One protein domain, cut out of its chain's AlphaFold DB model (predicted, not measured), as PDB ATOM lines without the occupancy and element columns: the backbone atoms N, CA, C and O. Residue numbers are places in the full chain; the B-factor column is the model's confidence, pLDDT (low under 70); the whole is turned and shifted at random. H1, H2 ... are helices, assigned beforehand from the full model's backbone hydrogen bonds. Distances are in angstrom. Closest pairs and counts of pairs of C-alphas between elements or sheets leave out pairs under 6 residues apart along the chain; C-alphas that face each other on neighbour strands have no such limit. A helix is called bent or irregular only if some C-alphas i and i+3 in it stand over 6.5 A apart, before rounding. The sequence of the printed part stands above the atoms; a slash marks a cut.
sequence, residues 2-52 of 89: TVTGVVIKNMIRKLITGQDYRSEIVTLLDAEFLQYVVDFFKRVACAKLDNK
ATOM      1  N   THR A   2     141.414 196.453 175.921       73.88
ATOM      2  CA  THR A   2     140.535 197.326 176.724       73.88
ATOM      3  C   THR A   2     139.861 196.466 177.785       73.88
ATOM      4  O   THR A   2     139.044 195.608 177.465       73.88
ATOM      5  N   VAL A   3     140.216 196.670 179.054       76.06
ATOM      6  CA  VAL A   3     139.581 195.951 180.165       76.06
ATOM      7  C   VAL A   3     138.205 196.567 180.400       76.06
ATOM      8  O   VAL A   3     138.093 197.755 180.701       76.06
ATOM      9  N   THR A   4     137.143 195.781 180.233       85.50
ATOM     10  CA  THR A   4     135.778 196.288 180.417       85.50
ATOM     11  C   THR A   4     135.494 196.561 181.893       85.50
ATOM     12  O   THR A   4     136.023 195.889 182.782       85.50
ATOM     13  N   GLY A   5     134.599 197.514 182.178       87.31
ATOM     14  CA  GLY A   5     134.197 197.825 183.557       87.31
ATOM     15  C   GLY A   5     133.632 196.615 184.316       87.31
ATOM     16  O   GLY A   5     133.790 196.519 185.530       87.31
ATOM     17  N   VAL A   6     133.041 195.653 183.599       87.50
ATOM     18  CA  VAL A   6     132.559 194.386 184.167       87.50
ATOM     19  C   VAL A   6     133.723 193.534 184.672       87.50
ATOM     20  O   VAL A   6     133.672 193.047 185.801       87.50
ATOM     21  N   VAL A   7     134.789 193.397 183.882       87.44
ATOM     22  CA  VAL A   7     135.948 192.593 184.284       87.44
ATOM     23  C   VAL A   7     136.708 193.264 185.427       87.44
ATOM     24  O   VAL A   7     137.048 192.595 186.398       87.44
ATOM     25  N   ILE A   8     136.853 194.596 185.403       91.38
ATOM     26  CA  ILE A   8     137.424 195.357 186.530       91.38
ATOM     27  C   ILE A   8     136.623 195.102 187.813       91.38
ATOM     28  O   ILE A   8     137.196 194.796 188.858       91.38
ATOM     29  N   LYS A   9     135.288 195.175 187.739       94.56
ATOM     30  CA  LYS A   9     134.409 194.914 188.885       94.56
ATOM     31  C   LYS A   9     134.582 193.492 189.428       94.56
ATOM     32  O   LYS A   9     134.643 193.315 190.644       94.56
ATOM     33  N   ASN A  10     134.682 192.492 188.552       93.19
ATOM     34  CA  ASN A  10     134.886 191.097 188.948       93.19
ATOM     35  C   ASN A  10     136.264 190.875 189.582       93.19
ATOM     36  O   ASN A  10     136.352 190.208 190.614       93.19
ATOM     37  N   MET A  11     137.314 191.484 189.025       93.19
ATOM     38  CA  MET A  11     138.661 191.453 189.595       93.19
ATOM     39  C   MET A  11     138.686 192.055 191.002       93.19
ATOM     40  O   MET A  11     139.168 191.405 191.927       93.19
ATOM     41  N   ILE A  12     138.115 193.256 191.183       95.19
ATOM     42  CA  ILE A  12     138.031 193.919 192.495       95.19
ATOM     43  C   ILE A  12     137.254 193.044 193.477       95.19
ATOM     44  O   ILE A  12     137.726 192.812 194.586       95.19
ATOM     45  N   ARG A  13     136.093 192.512 193.073       96.88
ATOM     46  CA  ARG A  13     135.275 191.638 193.925       96.88
ATOM     47  C   ARG A  13     136.048 190.398 194.376       96.88
ATOM     48  O   ARG A  13     136.018 190.074 195.560       96.88
ATOM     49  N   LYS A  14     136.727 189.708 193.456       95.69
ATOM     50  CA  LYS A  14     137.531 188.520 193.778       95.69
ATOM     51  C   LYS A  14     138.673 188.877 194.728       95.69
ATOM     52  O   LYS A  14     138.820 188.231 195.758       95.69
ATOM     53  N   LEU A  15     139.383 189.971 194.456       95.50
ATOM     54  CA  LEU A  15     140.475 190.454 195.298       95.50
ATOM     55  C   LEU A  15     140.025 190.731 196.743       95.50
ATOM     56  O   LEU A  15     140.615 190.193 197.674       95.50
ATOM     57  N   ILE A  16     138.964 191.524 196.941       97.31
ATOM     58  CA  ILE A  16     138.499 191.897 198.293       97.31
ATOM     59  C   ILE A  16     137.859 190.730 199.057       97.31
ATOM     60  O   ILE A  16     137.745 190.790 200.276       97.31
ATOM     61  N   THR A  17     137.434 189.675 198.355       97.44
ATOM     62  CA  THR A  17     136.878 188.452 198.963       97.44
ATOM     63  C   THR A  17     137.921 187.344 199.143       97.44
ATOM     64  O   THR A  17     137.562 186.238 199.538       97.44
ATOM     65  N   GLY A  18     139.204 187.616 198.868       95.06
ATOM     66  CA  GLY A  18     140.290 186.636 198.992       95.06
ATOM     67  C   GLY A  18     140.270 185.531 197.928       95.06
ATOM     68  O   GLY A  18     140.929 184.508 198.091       95.06
ATOM     69  N   GLN A  19     139.511 185.715 196.846       96.44
ATOM     70  CA  GLN A  19     139.439 184.791 195.714       96.44
ATOM     71  C   GLN A  19     140.501 185.124 194.659       96.44
ATOM     72  O   GLN A  19     140.915 186.274 194.495       96.44
ATOM     73  N   ASP A  20     140.908 184.119 193.880       94.12
ATOM     74  CA  ASP A  20     141.916 184.308 192.838       94.12
ATOM     75  C   ASP A  20     141.366 185.082 191.626       94.12
ATOM     76  O   ASP A  20     140.697 184.542 190.737       94.12
ATOM     77  N   TYR A  21     141.683 186.373 191.582       93.56
ATOM     78  CA  TYR A  21     141.328 187.271 190.489       93.56
ATOM     79  C   TYR A  21     142.162 187.048 189.219       93.56
ATOM     80  O   TYR A  21     141.761 187.514 188.154       93.56
ATOM     81  N   ARG A  22     143.298 186.334 189.286       92.06
ATOM     82  CA  ARG A  22     144.173 186.121 188.115       92.06
ATOM     83  C   ARG A  22     143.474 185.330 187.015       92.06
ATOM     84  O   ARG A  22     143.777 185.537 185.848       92.06
ATOM     85  N   SER A  23     142.498 184.501 187.380       90.88
ATOM     86  CA  SER A  23     141.613 183.814 186.430       90.88
ATOM     87  C   SER A  23     140.916 184.774 185.450       90.88
ATOM     88  O   SER A  23     140.808 184.464 184.266       90.88
ATOM     89  N   GLU A  24     140.505 185.965 185.907       90.25
ATOM     90  CA  GLU A  24     139.890 186.995 185.051       90.25
ATOM     91  C   GLU A  24     140.906 187.585 184.065       90.25
ATOM     92  O   GLU A  24     140.585 187.837 182.907       90.25
ATOM     93  N   ILE A  25     142.151 187.771 184.516       88.69
ATOM     94  CA  ILE A  25     143.244 188.294 183.687       88.69
ATOM     95  C   ILE A  25     143.626 187.280 182.608       88.69
ATOM     96  O   ILE A  25     143.748 187.654 181.448       88.69
ATOM     97  N   VAL A  26     143.791 186.004 182.972       91.00
ATOM     98  CA  VAL A  26     144.116 184.936 182.011       91.00
ATOM     99  C   VAL A  26     143.028 184.830 180.948       91.00
ATOM    100  O   VAL A  26     143.338 184.851 179.766       91.00
ATOM    101  N   THR A  27     141.756 184.850 181.353       90.50
ATOM    102  CA  THR A  27     140.627 184.814 180.409       90.50
ATOM    103  C   THR A  27     140.658 185.991 179.425       90.50
ATOM    104  O   THR A  27     140.378 185.817 178.240       90.50
ATOM    105  N   LEU A  28     141.012 187.195 179.889       90.06
ATOM    106  CA  LEU A  28     141.178 188.358 179.013       90.06
ATOM    107  C   LEU A  28     142.337 188.186 178.029       90.06
ATOM    108  O   LEU A  28     142.173 188.496 176.850       90.06
ATOM    109  N   LEU A  29     143.486 187.702 178.510       88.94
ATOM    110  CA  LEU A  29     144.655 187.438 177.672       88.94
ATOM    111  C   LEU A  29     144.341 186.390 176.605       88.94
ATOM    112  O   LEU A  29     144.671 186.601 175.443       88.94
ATOM    113  N   ASP A  30     143.653 185.309 176.974       92.19
ATOM    114  CA  ASP A  30     143.252 184.250 176.047       92.19
ATOM    115  C   ASP A  30     142.298 184.779 174.971       92.19
ATOM    116  O   ASP A  30     142.459 184.473 173.790       92.19
ATOM    117  N   ALA A  31     141.328 185.617 175.351       90.69
ATOM    118  CA  ALA A  31     140.396 186.226 174.404       90.69
ATOM    119  C   ALA A  31     141.097 187.196 173.436       90.69
ATOM    120  O   ALA A  31     140.841 187.163 172.231       90.69
ATOM    121  N   GLU A  32     141.997 188.046 173.941       89.25
ATOM    122  CA  GLU A  32     142.776 188.969 173.108       89.25
ATOM    123  C   GLU A  32     143.733 188.214 172.180       89.25
ATOM    124  O   GLU A  32     143.823 188.526 170.991       89.25
ATOM    125  N   PHE A  33     144.395 187.177 172.694       89.69
ATOM    126  CA  PHE A  33     145.268 186.326 171.902       89.69
ATOM    127  C   PHE A  33     144.492 185.585 170.811       89.69
ATOM    128  O   PHE A  33     144.931 185.557 169.663       89.69
ATOM    129  N   LEU A  34     143.311 185.046 171.119       94.19
ATOM    130  CA  LEU A  34     142.468 184.390 170.122       94.19
ATOM    131  C   LEU A  34     142.066 185.356 169.002       94.19
ATOM    132  O   LEU A  34     142.148 184.993 167.829       94.19
ATOM    133  N   GLN A  35     141.677 186.587 169.343       91.50
ATOM    134  CA  GLN A  35     141.358 187.610 168.346       91.50
ATOM    135  C   GLN A  35     142.572 187.918 167.457       91.50
ATOM    136  O   GLN A  35     142.446 187.935 166.231       91.50
ATOM    137  N   TYR A  36     143.753 188.081 168.059       90.12
ATOM    138  CA  TYR A  36     145.005 188.251 167.322       90.12
ATOM    139  C   TYR A  36     145.263 187.087 166.354       90.12
ATOM    140  O   TYR A  36     145.553 187.316 165.181       90.12
ATOM    141  N   VAL A  37     145.109 185.841 166.813       94.81
ATOM    142  CA  VAL A  37     145.310 184.634 165.995       94.81
ATOM    143  C   VAL A  37     144.335 184.594 164.817       94.81
ATOM    144  O   VAL A  37     144.732 184.301 163.688       94.81
ATOM    145  N   VAL A  38     143.064 184.926 165.047       96.31
ATOM    146  CA  VAL A  38     142.051 185.000 163.986       96.31
ATOM    147  C   VAL A  38     142.443 186.037 162.932       96.31
ATOM    148  O   VAL A  38     142.385 185.751 161.735       96.31
ATOM    149  N   ASP A  39     142.866 187.228 163.349       94.19
ATOM    150  CA  ASP A  39     143.237 188.292 162.415       94.19
ATOM    151  C   ASP A  39     144.556 188.003 161.686       94.19
ATOM    152  O   ASP A  39     144.683 188.317 160.498       94.19
ATOM    153  N   PHE A  40     145.497 187.323 162.344       93.25
ATOM    154  CA  PHE A  40     146.696 186.777 161.716       93.25
ATOM    155  C   PHE A  40     146.333 185.826 160.568       93.25
ATOM    156  O   PHE A  40     146.758 186.036 159.428       93.25
ATOM    157  N   PHE A  41     145.492 184.821 160.829       96.19
ATOM    158  CA  PHE A  41     145.111 183.849 159.804       96.19
ATOM    159  C   PHE A  41     144.311 184.475 158.663       96.19
ATOM    160  O   PHE A  41     144.536 184.111 157.509       96.19
ATOM    161  N   LYS A  42     143.436 185.451 158.945       97.19
ATOM    162  CA  LYS A  42     142.732 186.202 157.893       97.19
ATOM    163  C   LYS A  42     143.708 186.866 156.923       97.19
ATOM    164  O   LYS A  42     143.529 186.737 155.719       97.19
ATOM    165  N   ARG A  43     144.754 187.539 157.420       94.81
ATOM    166  CA  ARG A  43     145.757 188.200 156.562       94.81
ATOM    167  C   ARG A  43     146.494 187.206 155.669       94.81
ATOM    168  O   ARG A  43     146.650 187.462 154.477       94.81
ATOM    169  N   VAL A  44     146.890 186.060 156.224       95.69
ATOM    170  CA  VAL A  44     147.537 184.979 155.461       95.69
ATOM    171  C   VAL A  44     146.594 184.422 154.391       95.69
ATOM    172  O   VAL A  44     146.992 184.274 153.236       95.69
ATOM    173  N   ALA A  45     145.337 184.152 154.750       96.88
ATOM    174  CA  ALA A  45     144.332 183.645 153.822       96.88
ATOM    175  C   ALA A  45     144.062 184.635 152.679       96.88
ATOM    176  O   ALA A  45     144.103 184.237 151.518       96.88
ATOM    177  N   CYS A  46     143.868 185.922 152.986       96.69
ATOM    178  CA  CYS A  46     143.694 186.965 151.973       96.69
ATOM    179  C   CYS A  46     144.898 187.047 151.028       96.69
ATOM    180  O   CYS A  46     144.715 187.104 149.818       96.69
ATOM    181  N   ALA A  47     146.128 186.979 151.547       95.81
ATOM    182  CA  ALA A  47     147.316 186.993 150.697       95.81
ATOM    183  C   ALA A  47     147.366 185.798 149.736       95.81
ATOM    184  O   ALA A  47     147.683 185.971 148.561       95.81
ATOM    185  N   LYS A  48     146.996 184.602 150.205       95.06
ATOM    186  CA  LYS A  48     146.906 183.415 149.344       95.06
ATOM    187  C   LYS A  48     145.795 183.527 148.300       95.06
ATOM    188  O   LYS A  48     146.028 183.151 147.156       95.06
ATOM    189  N   LEU A  49     144.628 184.059 148.665       97.06
ATOM    190  CA  LEU A  49     143.524 184.302 147.726       97.06
ATOM    191  C   LEU A  49     143.897 185.335 146.651       97.06
ATOM    192  O   LEU A  49     143.543 185.154 145.491       97.06
ATOM    193  N   ASP A  50     144.685 186.348 147.013       96.56
ATOM    194  CA  ASP A  50     145.245 187.347 146.092       96.56
ATOM    195  C   ASP A  50     146.427 186.816 145.257       96.56
ATOM    196  O   ASP A  50     147.098 187.585 144.565       96.56
ATOM    197  N   ASN A  51     146.730 185.515 145.341       94.75
ATOM    198  CA  ASN A  51     147.863 184.867 144.682       94.75
ATOM    199  C   ASN A  51     149.229 185.507 145.019       94.75
ATOM    200  O   ASN A  51     150.164 185.477 144.217       94.75
ATOM    201  N   LYS A  52     149.354 186.106 146.213       94.25
ATOM    202  CA  LYS A  52     150.619 186.634 146.736       94.25
ATOM    203  C   LYS A  52     151.448 185.492 147.306       94.25
ATOM    204  O   LYS A  52     150.932 184.595 147.983       94.25
TER     205      LYS A  52
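This is residues 2 to 52 of the 89 residues of the protein "CfrBI family restriction endonuclease" of Candidatus Poribacteria bacterium (UniProt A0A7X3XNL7). The model is a lopsided helical hairpin: a short helix, H1, folds back beside the beginning of a much longer helix, H2, and the two make a narrow V that is closed at the turn between them. The far part of H2 sticks out alone as a long arm, with residues 33 to 43 and 45 to 51 standing free, and H2 makes most of the length. The printed part has 51 residues, with two named helices in the order H1, H2 and no named strand; the class is all helix. The whole is extended, with a radius of gyration of the C-alphas of 17.0 A, and its C-alphas span 55 by 17 by 8 A, a rod in outline.

After residues 2 to 4, H1 holds residues 5 to 16 and begins at C-alpha 5, (134.197, 197.825, 183.557). It measures 16.5 A from first to last C-alpha. H2 holds residues 22 to 49, from C-alpha 22 at (144.173, 186.121, 188.115) to C-alpha 49 at (143.524, 184.302, 147.726), a length of 40.4 A. Neither helix is bent.

H1 and H2 form a helical hairpin and run opposite ways. Their lines stand at a shallow tilt of 33 degrees, only just short of steep. They touch with 4 pairs of C-alphas within 8 A, through residues 7 to 11 of H1 and residues 22 to 24 of H2 alone. The closest C-alphas, those of Met 11 and Glu 24, are 6.5 A apart, while the centres of the helices are 24.2 A apart. In H1 and H2 every O i to N i+4 pair is within hydrogen-bond range.

The two C-alphas farthest apart, those of Thr 17 and Asn 51, are 55.5 A apart. The link from H1 to H2, five residues, is tight. The printed part has no cut. Its mean pLDDT is 92.5, and no printed residue is under 70.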